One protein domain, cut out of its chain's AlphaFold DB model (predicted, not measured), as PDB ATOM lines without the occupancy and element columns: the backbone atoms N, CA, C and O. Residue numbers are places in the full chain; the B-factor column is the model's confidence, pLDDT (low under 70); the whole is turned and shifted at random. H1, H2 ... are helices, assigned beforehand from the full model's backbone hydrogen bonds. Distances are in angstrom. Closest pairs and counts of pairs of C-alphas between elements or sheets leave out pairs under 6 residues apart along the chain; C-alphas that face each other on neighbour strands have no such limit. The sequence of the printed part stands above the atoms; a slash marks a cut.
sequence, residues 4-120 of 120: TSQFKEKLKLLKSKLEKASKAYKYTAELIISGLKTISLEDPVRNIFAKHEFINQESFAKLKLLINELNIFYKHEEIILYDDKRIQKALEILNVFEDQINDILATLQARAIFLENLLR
ATOM      1  N   THR A   4      27.474 117.855  24.438       92.00
ATOM      2  CA  THR A   4      28.423 118.510  25.350       92.00
ATOM      3  C   THR A   4      28.061 118.287  26.821       92.00
ATOM      4  O   THR A   4      28.936 117.965  27.625       92.00
ATOM      5  N   SER A   5      26.783 118.438  27.194       93.50
ATOM      6  CA  SER A   5      26.336 118.196  28.571       93.50
ATOM      7  C   SER A   5      26.490 116.728  28.965       93.50
ATOM      8  O   SER A   5      27.004 116.454  30.046       93.50
ATOM      9  N   GLN A   6      26.121 115.797  28.077       94.69
ATOM     10  CA  GLN A   6      26.287 114.355  28.298       94.69
ATOM     11  C   GLN A   6      27.755 113.982  28.534       94.69
ATOM     12  O   GLN A   6      28.067 113.258  29.475       94.69
ATOM     13  N   PHE A   7      28.671 114.518  27.724       94.81
ATOM     14  CA  PHE A   7      30.107 114.277  27.861       94.81
ATOM     15  C   PHE A   7      30.662 114.768  29.201       94.81
ATOM     16  O   PHE A   7      31.317 114.010  29.920       94.81
ATOM     17  N   LYS A   8      30.350 116.012  29.581       93.88
ATOM     18  CA  LYS A   8      30.805 116.593  30.855       93.88
ATOM     19  C   LYS A   8      30.265 115.830  32.060       93.88
ATOM     20  O   LYS A   8      30.996 115.578  33.020       93.88
ATOM     21  N   GLU A   9      28.994 115.442  32.010       95.19
ATOM     22  CA  GLU A   9      28.373 114.637  33.057       95.19
ATOM     23  C   GLU A   9      29.028 113.255  33.162       95.19
ATOM     24  O   GLU A   9      29.388 112.830  34.263       95.19
ATOM     25  N   LYS A  10      29.278 112.596  32.024       95.38
ATOM     26  CA  LYS A  10      29.959 111.298  31.970       95.38
ATOM     27  C   LYS A  10      31.359 111.366  32.578       95.38
ATOM     28  O   LYS A  10      31.683 110.538  33.427       95.38
ATOM     29  N   LEU A  11      32.166 112.370  32.226       94.69
ATOM     30  CA  LEU A  11      33.493 112.566  32.824       94.69
ATOM     31  C   LEU A  11      33.413 112.708  34.349       94.69
ATOM     32  O   LEU A  11      34.151 112.046  35.080       94.69
ATOM     33  N   LYS A  12      32.485 113.535  34.849       94.88
ATOM     34  CA  LYS A  12      32.278 113.727  36.292       94.88
ATOM     35  C   LYS A  12      31.882 112.421  36.992       94.88
ATOM     36  O   LYS A  12      32.410 112.124  38.067       94.88
ATOM     37  N   LEU A  13      30.979 111.645  36.391       96.00
ATOM     38  CA  LEU A  13      30.554 110.344  36.907       96.00
ATOM     39  C   LEU A  13      31.742 109.379  37.009       96.00
ATOM     40  O   LEU A  13      31.964 108.790  38.068       96.00
ATOM     41  N   LEU A  14      32.527 109.250  35.937       96.06
ATOM     42  CA  LEU A  14      33.678 108.347  35.884       96.06
ATOM     43  C   LEU A  14      34.748 108.719  36.905       96.06
ATOM     44  O   LEU A  14      35.251 107.838  37.599       96.06
ATOM     45  N   LYS A  15      35.027 110.015  37.090       94.00
ATOM     46  CA  LYS A  15      35.923 110.482  38.155       94.00
ATOM     47  C   LYS A  15      35.449 110.026  39.537       94.00
ATOM     48  O   LYS A  15      36.230 109.461  40.298       94.00
ATOM     49  N   SER A  16      34.159 110.192  39.841       95.38
ATOM     50  CA  SER A  16      33.594 109.718  41.111       95.38
ATOM     51  C   SER A  16      33.703 108.195  41.266       95.38
ATOM     52  O   SER A  16      34.008 107.699  42.354       95.38
ATOM     53  N   LYS A  17      33.498 107.430  40.186       94.94
ATOM     54  CA  LYS A  17      33.662 105.969  40.204       94.94
ATOM     55  C   LYS A  17      35.118 105.550  40.432       94.94
ATOM     56  O   LYS A  17      35.355 104.663  41.249       94.94
ATOM     57  N   LEU A  18      36.086 106.218  39.806       94.06
ATOM     58  CA  LEU A  18      37.516 105.980  40.044       94.06
ATOM     59  C   LEU A  18      37.920 106.272  41.492       94.06
ATOM     60  O   LEU A  18      38.689 105.512  42.086       94.06
ATOM     61  N   GLU A  19      37.382 107.332  42.095       92.56
ATOM     62  CA  GLU A  19      37.599 107.626  43.515       92.56
ATOM     63  C   GLU A  19      37.040 106.512  44.412       92.56
ATOM     64  O   GLU A  19      37.710 106.084  45.356       92.56
ATOM     65  N   LYS A  20      35.844 105.990  44.108       94.25
ATOM     66  CA  LYS A  20      35.268 104.834  44.820       94.25
ATOM     67  C   LYS A  20      36.126 103.579  44.653       94.25
ATOM     68  O   LYS A  20      36.394 102.908  45.646       94.25
ATOM     69  N   ALA A  21      36.602 103.295  43.441       93.25
ATOM     70  CA  ALA A  21      37.477 102.156  43.164       93.25
ATOM     71  C   ALA A  21      38.797 102.268  43.938       93.25
ATOM     72  O   ALA A  21      39.248 101.305  44.555       93.25
ATOM     73  N   SER A  22      39.362 103.474  43.998       91.31
ATOM     74  CA  SER A  22      40.578 103.762  44.764       91.31
ATOM     75  C   SER A  22      40.382 103.533  46.264       91.31
ATOM     76  O   SER A  22      41.270 103.003  46.929       91.31
ATOM     77  N   LYS A  23      39.219 103.906  46.813       93.75
ATOM     78  CA  LYS A  23      38.872 103.634  48.217       93.75
ATOM     79  C   LYS A  23      38.702 102.137  48.479       93.75
ATOM     80  O   LYS A  23      39.270 101.638  49.443       93.75
ATOM     81  N   ALA A  24      37.985 101.425  47.607       93.00
ATOM     82  CA  ALA A  24      37.805  99.977  47.718       93.00
ATOM     83  C   ALA A  24      39.146  99.227  47.663       93.00
ATOM     84  O   ALA A  24      39.370  98.300  48.440       93.00
ATOM     85  N   TYR A  25      40.068  99.671  46.804       93.06
ATOM     86  CA  TYR A  25      41.425  99.132  46.735       93.06
ATOM     87  C   TYR A  25      42.179  99.306  48.057       93.06
ATOM     88  O   TYR A  25      42.715  98.332  48.580       93.06
ATOM     89  N   LYS A  26      42.199 100.529  48.608       93.38
ATOM     90  CA  LYS A  26      42.880 100.817  49.881       93.38
ATOM     91  C   LYS A  26      42.340  99.942  51.005       93.38
ATOM     92  O   LYS A  26      43.119  99.300  51.697       93.38
ATOM     93  N   TYR A  27      41.019  99.850  51.102       95.06
ATOM     94  CA  TYR A  27      40.368  99.013  52.098       95.06
ATOM     95  C   TYR A  27      40.733  97.528  51.949       95.06
ATOM     96  O   TYR A  27      41.125  96.873  52.908       95.06
ATOM     97  N   THR A  28      40.700  97.004  50.720       93.25
ATOM     98  CA  THR A  28      41.103  95.615  50.441       93.25
ATOM     99  C   THR A  28      42.570  95.375  50.814       93.25
ATOM    100  O   THR A  28      42.898  94.346  51.396       93.25
ATOM    101  N   ALA A  29      43.460  96.329  50.527       91.88
ATOM    102  CA  ALA A  29      44.871  96.243  50.902       91.88
ATOM    103  C   ALA A  29      45.069  96.231  52.428       91.88
ATOM    104  O   ALA A  29      45.881  95.459  52.932       91.88
ATOM    105  N   GLU A  30      44.311  97.044  53.164       94.38
ATOM    106  CA  GLU A  30      44.342  97.073  54.631       94.38
ATOM    107  C   GLU A  30      43.918  95.728  55.234       94.38
ATOM    108  O   GLU A  30      44.610  95.216  56.115       94.38
ATOM    109  N   LEU A  31      42.852  95.107  54.710       94.06
ATOM    110  CA  LEU A  31      42.432  93.759  55.115       94.06
ATOM    111  C   LEU A  31      43.532  92.724  54.863       94.06
ATOM    112  O   LEU A  31      43.802  91.886  55.724       94.06
ATOM    113  N   ILE A  32      44.204  92.804  53.708       91.25
ATOM    114  CA  ILE A  32      45.299  91.890  53.364       91.25
ATOM    115  C   ILE A  32      46.447  92.016  54.368       91.25
ATOM    116  O   ILE A  32      46.889  91.020  54.941       91.25
ATOM    117  N   ILE A  33      46.897  93.250  54.617       91.88
ATOM    118  CA  ILE A  33      47.975  93.546  55.569       91.88
ATOM    119  C   ILE A  33      47.596  93.074  56.976       91.88
ATOM    120  O   ILE A  33      48.438  92.521  57.680       91.88
ATOM    121  N   SER A  34      46.343  93.281  57.384       91.62
ATOM    122  CA  SER A  34      45.832  92.812  58.670       91.62
ATOM    123  C   SER A  34      45.921  91.289  58.778       91.62
ATOM    124  O   SER A  34      46.523  90.783  59.720       91.62
ATOM    125  N   GLY A  35      45.412  90.544  57.793       89.25
ATOM    126  CA  GLY A  35      45.463  89.079  57.824       89.25
ATOM    127  C   GLY A  35      46.872  88.506  57.826       89.25
ATOM    128  O   GLY A  35      47.173  87.626  58.629       89.25
ATOM    129  N   LEU A  36      47.774  89.056  57.008       88.75
ATOM    130  CA  LEU A  36      49.176  88.622  56.974       88.75
ATOM    131  C   LEU A  36      49.924  88.866  58.293       88.75
ATOM    132  O   LEU A  36      50.899  88.165  58.575       88.75
ATOM    133  N   LYS A  37      49.497  89.856  59.085       89.00
ATOM    134  CA  LYS A  37      50.065  90.140  60.410       89.00
ATOM    135  C   LYS A  37      49.507  89.226  61.497       89.00
ATOM    136  O   LYS A  37      50.257  88.855  62.394       89.00
ATOM    137  N   THR A  38      48.219  88.900  61.438       85.69
ATOM    138  CA  THR A  38      47.531  88.146  62.499       85.69
ATOM    139  C   THR A  38      47.720  86.634  62.365       85.69
ATOM    140  O   THR A  38      47.754  85.929  63.369       85.69
ATOM    141  N   ILE A  39      47.861  86.126  61.139       84.56
ATOM    142  CA  ILE A  39      47.899  84.689  60.847       84.56
ATOM    143  C   ILE A  39      49.346  84.160  60.863       84.56
ATOM    144  O   ILE A  39      50.255  84.751  60.267       84.56
ATOM    145  N   SER A  40      49.557  83.013  61.520       84.12
ATOM    146  CA  SER A  40      50.866  82.345  61.598       84.12
ATOM    147  C   SER A  40      51.434  82.011  60.212       84.12
ATOM    148  O   SER A  40      50.697  81.801  59.252       84.12
ATOM    149  N   LEU A  41      52.764  81.952  60.096       77.31
ATOM    150  CA  LEU A  41      53.471  81.626  58.848       77.31
ATOM    151  C   LEU A  41      53.107  80.246  58.283       77.31
ATOM    152  O   LEU A  41      53.064  80.087  57.067       77.31
ATOM    153  N   GLU A  42      52.844  79.280  59.158       82.19
ATOM    154  CA  GLU A  42      52.555  77.886  58.794       82.19
ATOM    155  C   GLU A  42      51.070  77.642  58.485       82.19
ATOM    156  O   GLU A  42      50.693  76.562  58.034       82.19
ATOM    157  N   ASP A  43      50.219  78.642  58.717       83.75
ATOM    158  CA  ASP A  43      48.783  78.516  58.521       83.75
ATOM    159  C   ASP A  43      48.437  78.564  57.017       83.75
ATOM    160  O   ASP A  43      48.787  79.532  56.326       83.75
ATOM    161  N   PRO A  44      47.716  77.564  56.477       84.00
ATOM    162  CA  PRO A  44      47.322  77.543  55.071       84.00
ATOM    163  C   PRO A  44      46.472  78.754  54.650       84.00
ATOM    164  O   PRO A  44      46.505  79.137  53.477       84.00
ATOM    165  N   VAL A  45      45.758  79.404  55.577       86.25
ATOM    166  CA  VAL A  45      44.984  80.627  55.315       86.25
ATOM    167  C   VAL A  45      45.907  81.782  54.919       86.25
ATOM    168  O   VAL A  45      45.543  82.588  54.062       86.25
ATOM    169  N   ARG A  46      47.149  81.834  55.417       86.31
ATOM    170  CA  ARG A  46      48.122  82.870  55.029       86.31
ATOM    171  C   ARG A  46      48.408  82.873  53.525       86.31
ATOM    172  O   ARG A  46      48.533  83.942  52.924       86.31
ATOM    173  N   ASN A  47      48.444  81.696  52.896       86.38
ATOM    174  CA  ASN A  47      48.639  81.571  51.448       86.38
ATOM    175  C   ASN A  47      47.476  82.184  50.652       86.38
ATOM    176  O   ASN A  47      47.682  82.690  49.546       86.38
ATOM    177  N   ILE A  48      46.262  82.190  51.214       88.38
ATOM    178  CA  ILE A  48      45.089  82.839  50.610       88.38
ATOM    179  C   ILE A  48      45.292  84.359  50.580       88.38
ATOM    180  O   ILE A  48      45.110  84.984  49.532       88.38
ATOM    181  N   PHE A  49      45.744  84.942  51.693       89.06
ATOM    182  CA  PHE A  49      46.046  86.372  51.793       89.06
ATOM    183  C   PHE A  49      47.179  86.794  50.850       89.06
ATOM    184  O   PHE A  49      47.019  87.763  50.107       89.06
ATOM    185  N   ALA A  50      48.278  86.034  50.797       86.50
ATOM    186  CA  ALA A  50      49.396  86.308  49.889       86.50
ATOM    187  C   ALA A  50      48.978  86.233  48.408       86.50
ATOM    188  O   ALA A  50      49.340  87.087  47.600       86.50
ATOM    189  N   LYS A  51      48.138  85.254  48.039       90.12
ATOM    190  CA  LYS A  51      47.569  85.181  46.686       90.12
ATOM    191  C   LYS A  51      46.730  86.420  46.370       90.12
ATOM    192  O   LYS A  51      46.807  86.947  45.266       90.12
ATOM    193  N   HIS A  52      45.904  86.879  47.307       87.31
ATOM    194  CA  HIS A  52      45.065  88.060  47.096       87.31
ATOM    195  C   HIS A  52      45.858  89.368  47.074       87.31
ATOM    196  O   HIS A  52      45.444  90.281  46.365       87.31
ATOM    197  N   GLU A  53      47.012  89.444  47.740       88.38
ATOM    198  CA  GLU A  53      47.954  90.562  47.610       88.38
ATOM    199  C   GLU A  53      48.387  90.763  46.156       88.38
ATOM    200  O   GLU A  53      48.215  91.855  45.611       88.38
ATOM    201  N   PHE A  54      48.855  89.696  45.504       85.31
ATOM    202  CA  PHE A  54      49.274  89.744  44.104       85.31
ATOM    203  C   PHE A  54      48.142  90.238  43.192       85.31
ATOM    204  O   PHE A  54      48.303  91.189  42.427       85.31
ATOM    205  N   ILE A  55      46.949  89.657  43.327       83.06
ATOM    206  CA  ILE A  55      45.824  90.025  42.461       83.06
ATOM    207  C   ILE A  55      45.305  91.446  42.784       83.06
ATOM    208  O   ILE A  55      44.776  92.140  41.912       83.06
ATOM    209  N   ASN A  56      45.451  91.922  44.024       86.88
ATOM    210  CA  ASN A  56      45.115  93.301  44.387       86.88
ATOM    211  C   ASN A  56      46.069  94.311  43.723       86.88
ATOM    212  O   ASN A  56      45.626  95.369  43.273       86.88
ATOM    213  N   GLN A  57      47.356  93.966  43.586       87.94
ATOM    214  CA  GLN A  57      48.327  94.777  42.843       87.94
ATOM    215  C   GLN A  57      47.979  94.862  41.347       87.94
ATOM    216  O   GLN A  57      48.031  95.949  40.767       87.94
ATOM    217  N   GLU A  58      47.540  93.761  40.728       87.75
ATOM    218  CA  GLU A  58      47.069  93.774  39.333       87.75
ATOM    219  C   GLU A  58      45.851  94.690  39.142       87.75
ATOM    220  O   GLU A  58      45.797  95.489  38.202       87.75
ATOM    221  N   SER A  59      44.873  94.614  40.053       86.56
ATOM    222  CA  SER A  59      43.700  95.496  40.044       86.56
ATOM    223  C   SER A  59      44.094  96.972  40.175       86.56
ATOM    224  O   SER A  59      43.519  97.824  39.496       86.56
ATOM    225  N   PHE A  60      45.106  97.284  40.988       88.06
ATOM    226  CA  PHE A  60      45.628  98.642  41.124       88.06
ATOM    227  C   PHE A  60      46.331  99.146  39.861       88.06
ATOM    228  O   PHE A  60      46.130 100.296  39.467       88.06
ATOM    229  N   ALA A  61      47.119  98.298  39.195       90.19
ATOM    230  CA  ALA A  61      47.772  98.658  37.939       90.19
ATOM    231  C   ALA A  61      46.741  99.049  36.865       90.19
ATOM    232  O   ALA A  61      46.882 100.094  36.229       90.19
ATOM    233  N   LYS A  62      45.655  98.272  36.737       91.81
ATOM    234  CA  LYS A  62      44.535  98.589  35.832       91.81
ATOM    235  C   LYS A  62      43.859  99.911  36.195       91.81
ATOM    236  O   LYS A  62      43.643 100.753  35.326       91.81
ATOM    237  N   LEU A  63      43.585 100.131  37.482       92.19
ATOM    238  CA  LEU A  63      42.985 101.378  37.955       92.19
ATOM    239  C   LEU A  63      43.865 102.601  37.643       92.19
ATOM    240  O   LEU A  63      43.359 103.642  37.229       92.19
ATOM    241  N   LYS A  64      45.187 102.475  37.805       92.81
ATOM    242  CA  LYS A  64      46.146 103.545  37.504       92.81
ATOM    243  C   LYS A  64      46.161 103.909  36.017       92.81
ATOM    244  O   LYS A  64      46.242 105.093  35.695       92.81
ATOM    245  N   LEU A  65      46.064 102.919  35.127       93.81
ATOM    246  CA  LEU A  65      45.952 103.158  33.684       93.81
ATOM    247  C   LEU A  65      44.683 103.951  33.357       93.81
ATOM    248  O   LEU A  65      44.782 104.998  32.725       93.81
ATOM    249  N   LEU A  66      43.533 103.544  33.897       94.00
ATOM    250  CA  LEU A  66      42.258 104.238  33.683       94.00
ATOM    251  C   LEU A  66      42.258 105.681  34.203       94.00
ATOM    252  O   LEU A  66      41.700 106.571  33.566       94.00
ATOM    253  N   ILE A  67      42.911 105.943  35.340       93.00
ATOM    254  CA  ILE A  67      43.095 107.312  35.848       93.00
ATOM    255  C   ILE A  67      43.902 108.149  34.850       93.00
ATOM    256  O   ILE A  67      43.527 109.282  34.547       93.00
ATOM    257  N   ASN A  68      45.006 107.601  34.336       93.88
ATOM    258  CA  ASN A  68      45.841 108.300  33.366       93.88
ATOM    259  C   ASN A  68      45.079 108.575  32.068       93.88
ATOM    260  O   ASN A  68      45.133 109.694  31.564       93.88
ATOM    261  N   GLU A  69      44.341 107.591  31.562       93.19
ATOM    262  CA  GLU A  69      43.539 107.743  30.351       93.19
ATOM    263  C   GLU A  69      42.424 108.774  30.544       93.19
ATOM    264  O   GLU A  69      42.278 109.666  29.712       93.19
ATOM    265  N   LEU A  70      41.699 108.756  31.668       93.81
ATOM    266  CA  LEU A  70      40.675 109.769  31.945       93.81
ATOM    267  C   LEU A  70      41.276 111.185  32.044       93.81
ATOM    268  O   LEU A  70      40.676 112.150  31.571       93.81
ATOM    269  N   ASN A  71      42.486 111.325  32.595       93.38
ATOM    270  CA  ASN A  71      43.192 112.610  32.637       93.38
ATOM    271  C   ASN A  71      43.532 113.148  31.238       93.38
ATOM    272  O   ASN A  71      43.558 114.366  31.051       93.38
ATOM    273  N   ILE A  72      43.747 112.278  30.245       92.62
ATOM    274  CA  ILE A  72      43.930 112.691  28.844       92.62
ATOM    275  C   ILE A  72      42.641 113.342  28.323       92.62
ATOM    276  O   ILE A  72      42.714 114.407  27.713       92.62
ATOM    277  N   PHE A  73      41.463 112.784  28.621       93.00
ATOM    278  CA  PHE A  73      40.188 113.397  28.225       93.00
ATOM    279  C   PHE A  73      40.001 114.787  28.831       93.00
ATOM    280  O   PHE A  73      39.610 115.706  28.116       93.00
ATOM    281  N   TYR A  74      40.330 114.966  30.113       92.19
ATOM    282  CA  TYR A  74      40.291 116.288  30.745       92.19
ATOM    283  C   TYR A  74      41.272 117.271  30.100       92.19
ATOM    284  O   TYR A  74      40.926 118.420  29.854       92.19
ATOM    285  N   LYS A  75      42.491 116.821  29.784       94.75
ATOM    286  CA  LYS A  75      43.516 117.668  29.157       94.75
ATOM    287  C   LYS A  75      43.141 118.105  27.738       94.75
ATOM    288  O   LYS A  75      43.538 119.184  27.311       94.75
ATOM    289  N   HIS A  76      42.412 117.267  27.006       93.75
ATOM    290  CA  HIS A  76      42.044 117.497  25.608       93.75
ATOM    291  C   HIS A  76      40.555 117.823  25.422       93.75
ATOM    292  O   HIS A  76      40.044 117.725  24.306       93.75
ATOM    293  N   GLU A  77      39.865 118.239  26.488       92.12
ATOM    294  CA  GLU A  77      38.424 118.512  26.481       92.12
ATOM    295  C   GLU A  77      38.031 119.509  25.379       92.12
ATOM    296  O   GLU A  77      37.118 119.234  24.606       92.12
ATOM    297  N   GLU A  78      38.762 120.616  25.227       91.25
ATOM    298  CA  GLU A  78      38.475 121.640  24.208       91.25
ATOM    299  C   GLU A  78      38.515 121.087  22.774       91.25
ATOM    300  O   GLU A  78      37.693 121.448  21.933       91.25
ATOM    301  N   ILE A  79      39.438 120.161  22.499       92.12
ATOM    302  CA  ILE A  79      39.603 119.532  21.180       92.12
ATOM    303  C   ILE A  79      38.463 118.549  20.896       92.12
ATOM    304  O   ILE A  79      38.049 118.391  19.741       92.12
ATOM    305  N   ILE A  80      37.981 117.866  21.936       92.25
ATOM    306  CA  ILE A  80      36.881 116.901  21.855       92.25
ATOM    307  C   ILE A  80      35.555 117.634  21.656       92.25
ATOM    308  O   ILE A  80      34.751 117.213  20.832       92.25
ATOM    309  N   LEU A  81      35.351 118.746  22.366       93.50
ATOM    310  CA  LEU A  81      34.129 119.551  22.303       93.50
ATOM    311  C   LEU A  81      33.995 120.388  21.021       93.50
ATOM    312  O   LEU A  81      32.995 121.084  20.863       93.50
ATOM    313  N   TYR A  82      34.974 120.321  20.116       91.69
ATOM    314  CA  TYR A  82      34.982 121.072  18.861       91.69
ATOM    315  C   TYR A  82      33.848 120.674  17.905       91.69
ATOM    316  O   TYR A  82      33.291 121.536  17.227       91.69
ATOM    317  N   ASP A  83      33.502 119.383  17.836       94.06
ATOM    318  CA  ASP A  83      32.425 118.891  16.975       94.06
ATOM    319  C   ASP A  83      31.721 117.654  17.550       94.06
ATOM    320  O   ASP A  83      32.312 116.839  18.262       94.06
ATOM    321  N   ASP A  84      30.449 117.489  17.189       93.31
ATOM    322  CA  ASP A  84      29.581 116.434  17.719       93.31
ATOM    323  C   ASP A  84      30.094 115.014  17.440       93.31
ATOM    324  O   ASP A  84      29.911 114.117  18.266       93.31
ATOM    325  N   LYS A  85      30.784 114.788  16.313       95.06
ATOM    326  CA  LYS A  85      31.308 113.462  15.950       95.06
ATOM    327  C   LYS A  85      32.450 113.052  16.879       95.06
ATOM    328  O   LYS A  85      32.558 111.876  17.233       95.06
ATOM    329  N   ARG A  86      33.300 113.993  17.296       94.88
ATOM    330  CA  ARG A  86      34.332 113.742  18.318       94.88
ATOM    331  C   ARG A  86      33.716 113.484  19.680       94.88
ATOM    332  O   ARG A  86      34.149 112.548  20.348       94.88
ATOM    333  N   ILE A  87      32.696 114.255  20.058       95.00
ATOM    334  CA  ILE A  87      31.990 114.057  21.328       95.00
ATOM    335  C   ILE A  87      31.371 112.653  21.383       95.00
ATOM    336  O   ILE A  87      31.537 111.960  22.384       95.00
ATOM    337  N   GLN A  88      30.725 112.197  20.306       96.06
ATOM    338  CA  GLN A  88      30.146 110.850  20.225       96.06
ATOM    339  C   GLN A  88      31.200 109.750  20.388       96.06
ATOM    340  O   GLN A  88      31.052 108.887  21.249       96.06
ATOM    341  N   LYS A  89      32.308 109.818  19.641       95.75
ATOM    342  CA  LYS A  89      33.406 108.844  19.782       95.75
ATOM    343  C   LYS A  89      34.019 108.854  21.178       95.75
ATOM    344  O   LYS A  89      34.356 107.809  21.725       95.75
ATOM    345  N   ALA A  90      34.174 110.038  21.761       95.12
ATOM    346  CA  ALA A  90      34.681 110.173  23.114       95.12
ATOM    347  C   ALA A  90      33.722 109.525  24.125       95.12
ATOM    348  O   ALA A  90      34.171 108.785  24.993       95.12
ATOM    349  N   LEU A  91      32.410 109.731  23.981       96.38
ATOM    350  CA  LEU A  91      31.389 109.083  24.807       96.38
ATOM    351  C   LEU A  91      31.424 107.552  24.696       96.38
ATOM    352  O   LEU A  91      31.312 106.882  25.719       96.38
ATOM    353  N   GLU A  92      31.621 106.997  23.499       96.38
ATOM    354  CA  GLU A  92      31.776 105.548  23.299       96.38
ATOM    355  C   GLU A  92      32.967 104.991  24.091       96.38
ATOM    356  O   GLU A  92      32.819 104.014  24.825       96.38
ATOM    357  N   ILE A  93      34.127 105.654  24.023       96.00
ATOM    358  CA  ILE A  93      35.317 105.251  24.789       96.00
ATOM    359  C   ILE A  93      35.060 105.373  26.298       96.00
ATOM    360  O   ILE A  93      35.383 104.467  27.065       96.00
ATOM    361  N   LEU A  94      34.428 106.465  26.734       96.12
ATOM    362  CA  LEU A  94      34.083 106.675  28.139       96.12
ATOM    363  C   LEU A  94      33.072 105.640  28.665       96.12
ATOM    364  O   LEU A  94      33.086 105.340  29.857       96.12
ATOM    365  N   ASN A  95      32.210 105.076  27.814       95.50
ATOM    366  CA  ASN A  95      31.342 103.957  28.197       95.50
ATOM    367  C   ASN A  95      32.160 102.685  28.452       95.50
ATOM    368  O   ASN A  95      31.976 102.057  29.488       95.50
ATOM    369  N   VAL A  96      33.128 102.367  27.585       96.19
ATOM    370  CA  VAL A  96      34.041 101.227  27.801       96.19
ATOM    371  C   VAL A  96      34.826 101.394  29.103       96.19
ATOM    372  O   VAL A  96      34.975 100.444  29.871       96.19
ATOM    373  N   PHE A  97      35.294 102.610  29.397       95.38
ATOM    374  CA  PHE A  97      35.955 102.897  30.672       95.38
ATOM    375  C   PHE A  97      35.016 102.700  31.857       95.38
ATOM    376  O   PHE A  97      35.451 102.218  32.900       95.38
ATOM    377  N   GLU A  98      33.737 103.053  31.720       95.62
ATOM    378  CA  GLU A  98      32.763 102.813  32.779       95.62
ATOM    379  C   GLU A  98      32.663 101.332  33.134       95.62
ATOM    380  O   GLU A  98      32.728 100.992  34.317       95.62
ATOM    381  N   ASP A  99      32.536 100.472  32.125       95.81
ATOM    382  CA  ASP A  99      32.414  99.028  32.316       95.81
ATOM    383  C   ASP A  99      33.664  98.469  33.000       95.81
ATOM    384  O   ASP A  99      33.565  97.795  34.024       95.81
ATOM    385  N   GLN A 100      34.853  98.868  32.539       94.81
ATOM    386  CA  GLN A 100      36.114  98.454  33.159       94.81
ATOM    387  C   GLN A 100      36.240  98.918  34.619       94.81
ATOM    388  O   GLN A 100      36.736  98.174  35.470       94.81
ATOM    389  N   ILE A 101      35.782 100.132  34.946       94.44
ATOM    390  CA  ILE A 101      35.780 100.625  36.330       94.44
ATOM    391  C   ILE A 101      34.784  99.834  37.183       94.44
ATOM    392  O   ILE A 101      35.095  99.512  38.333       94.44
ATOM    393  N   ASN A 102      33.602  99.522  36.646       94.25
ATOM    394  CA  ASN A 102      32.593  98.727  37.346       94.25
ATOM    395  C   ASN A 102      33.111  97.310  37.638       94.25
ATOM    396  O   ASN A 102      32.954  96.837  38.763       94.25
ATOM    397  N   ASP A 103      33.798  96.681  36.684       93.25
ATOM    398  CA  ASP A 103      34.401  95.355  36.859       93.25
ATOM    399  C   ASP A 103      35.481  95.354  37.948       93.25
ATOM    400  O   ASP A 103      35.521  94.465  38.809       93.25
ATOM    401  N   ILE A 104      36.346  96.376  37.960       91.75
ATOM    402  CA  ILE A 104      37.357  96.552  39.012       91.75
ATOM    403  C   ILE A 104      36.679  96.750  40.371       91.75
ATOM    404  O   ILE A 104      37.084  96.124  41.351       91.75
ATOM    405  N   LEU A 105      35.640  97.586  40.440       92.69
ATOM    406  CA  LEU A 105      34.875  97.824  41.664       92.69
ATOM    407  C   LEU A 105      34.251  96.538  42.206       92.69
ATOM    408  O   LEU A 105      34.455  96.226  43.377       92.69
ATOM    409  N   ALA A 106      33.543  95.788  41.362       91.62
ATOM    410  CA  ALA A 106      32.910  94.531  41.745       91.62
ATOM    411  C   ALA A 106      33.949  93.522  42.255       91.62
ATOM    412  O   ALA A 106      33.764  92.900  43.301       91.62
ATOM    413  N   THR A 107      35.086  93.428  41.563       90.81
ATOM    414  CA  THR A 107      36.203  92.561  41.949       90.81
ATOM    415  C   THR A 107      36.772  92.929  43.321       90.81
ATOM    416  O   THR A 107      36.978  92.054  44.161       90.81
ATOM    417  N   LEU A 108      37.029  94.217  43.567       90.94
ATOM    418  CA  LEU A 108      37.564  94.695  44.846       90.94
ATOM    419  C   LEU A 108      36.553  94.507  45.984       90.94
ATOM    420  O   LEU A 108      36.928  94.055  47.060       90.94
ATOM    421  N   GLN A 109      35.272  94.789  45.744       90.44
ATOM    422  CA  GLN A 109      34.215  94.614  46.743       90.44
ATOM    423  C   GLN A 109      34.018  93.147  47.127       90.44
ATOM    424  O   GLN A 109      33.991  92.828  48.314       90.44
ATOM    425  N   ALA A 110      33.933  92.246  46.144       90.81
ATOM    426  CA  ALA A 110      33.800  90.814  46.405       90.81
ATOM    427  C   ALA A 110      34.991  90.279  47.219       90.81
ATOM    428  O   ALA A 110      34.808  89.493  48.148       90.81
ATOM    429  N   ARG A 111      36.207  90.752  46.915       89.69
ATOM    430  CA  ARG A 111      37.412  90.400  47.679       89.69
ATOM    431  C   ARG A 111      37.391  90.950  49.091       89.69
ATOM    432  O   ARG A 111      37.726  90.211  50.007       89.69
ATOM    433  N   ALA A 112      37.007  92.209  49.273       90.88
ATOM    434  CA  ALA A 112      36.912  92.805  50.598       90.88
ATOM    435  C   ALA A 112      35.955  92.001  51.490       90.88
ATOM    436  O   ALA A 112      36.341  91.607  52.583       90.88
ATOM    437  N   ILE A 113      34.767  91.648  50.980       92.50
ATOM    438  CA  ILE A 113      33.791  90.813  51.702       92.50
ATOM    439  C   ILE A 113      34.384  89.442  52.053       92.50
ATOM    440  O   ILE A 113      34.250  88.971  53.180       92.50
ATOM    441  N   PHE A 114      35.046  88.790  51.094       91.75
ATOM    442  CA  PHE A 114      35.677  87.492  51.325       91.75
ATOM    443  C   PHE A 114      36.771  87.558  52.402       91.75
ATOM    444  O   PHE A 114      36.779  86.740  53.318       91.75
ATOM    445  N   LEU A 115      37.667  88.545  52.316       91.38
ATOM    446  CA  LEU A 115      38.760  88.732  53.271       91.38
ATOM    447  C   LEU A 115      38.248  89.125  54.659       91.38
ATOM    448  O   LEU A 115      38.765  88.623  55.648       91.38
ATOM    449  N   GLU A 116      37.215  89.967  54.747       91.88
ATOM    450  CA  GLU A 116      36.544  90.265  56.016       91.88
ATOM    451  C   GLU A 116      36.013  88.998  56.685       91.88
ATOM    452  O   GLU A 116      36.217  88.816  57.880       91.88
ATOM    453  N   ASN A 117      35.353  88.119  55.928       89.69
ATOM    454  CA  ASN A 117      34.804  86.878  56.470       89.69
ATOM    455  C   ASN A 117      35.888  85.891  56.915       89.69
ATOM    456  O   ASN A 117      35.635  85.105  57.817       89.69
ATOM    457  N   LEU A 118      37.076  85.927  56.307       87.56
ATOM    458  CA  LEU A 118      38.219  85.122  56.750       87.56
ATOM    459  C   LEU A 118      38.888  85.654  58.024       87.56
ATOM    460  O   LEU A 118      39.601  84.903  58.681       87.56
ATOM    461  N   LEU A 119      38.723  86.941  58.340       84.69
ATOM    462  CA  LEU A 119      39.316  87.574  59.525       84.69
ATOM    463  C   LEU A 119      38.414  87.531  60.765       84.69
ATOM    464  O   LEU A 119      38.878  87.897  61.845       84.69
ATOM    465  N   ARG A 120      37.143  87.163  60.600       82.50
ATOM    466  CA  ARG A 120      36.159  87.021  61.681       82.50
ATOM    467  C   ARG A 120      36.211  85.623  62.279       82.50
ATOM    468  O   ARG A 120      36.052  85.546  63.515       82.50
TER     469      ARG A 120
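Overview. This is residues 4 to 120 of the 120 residues of an uncharacterized protein of Candidatus Melainabacteria bacterium RIFCSPLOWO2_12_FULL_35_11 (UniProt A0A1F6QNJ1). Three long helices, H4, H1 and H2, lie side by side as an up-and-down bundle, each running against the one before it in the chain, and make a long rod with tiny H3 at one end. The printed part has 117 residues, with four named helices in the order H1, H2, H3, H4 and no named strand: all helix. It is loose, with a radius of gyration of the C-alphas of 18.1 A and spans of 62 by 19 by 16 A.

Along the chain. H4, residues 84 to 119, is 51.7 A long and ends with C-alpha 119 at (39.316, 87.574, 59.525). H1, residues 4 to 38, is 51.6 A long and begins with C-alpha 4 at (28.423, 118.510, 25.350). H2 is residues 44 to 75, 47.9 A; H3 is residues 77 to 80, 5.1 A.

Arrangement. H4, the hub, touches H1 at a shallow tilt of 21 degrees, the same way; the closest C-alphas, Thr 28 and Ala 112, are 5.0 A apart. H4 touches H2 at a shallow tilt of 20 degrees, opposite ways, closest at C-alphas 59 and 104, 6.5 A. H1 and H2 form a hairpin, closest at C-alphas 32 and 49, 5.8 A. H3 only just touches H4, only at the corner, with 3 pairs of C-alphas within 8 A, closest at C-alphas 80 and 86, 5.4 A. Every O i to N i+4 pair is within hydrogen-bond range in H1 and H4, and 27 of 28 in H2; H3 is too short for one.

Size, cuts and confidence. The two farthest C-alphas, Glu 42 and Asp 83, are 61.9 A apart. The printed part has no cut, its three links are tight, and no printed residue is under 70 in pLDDT.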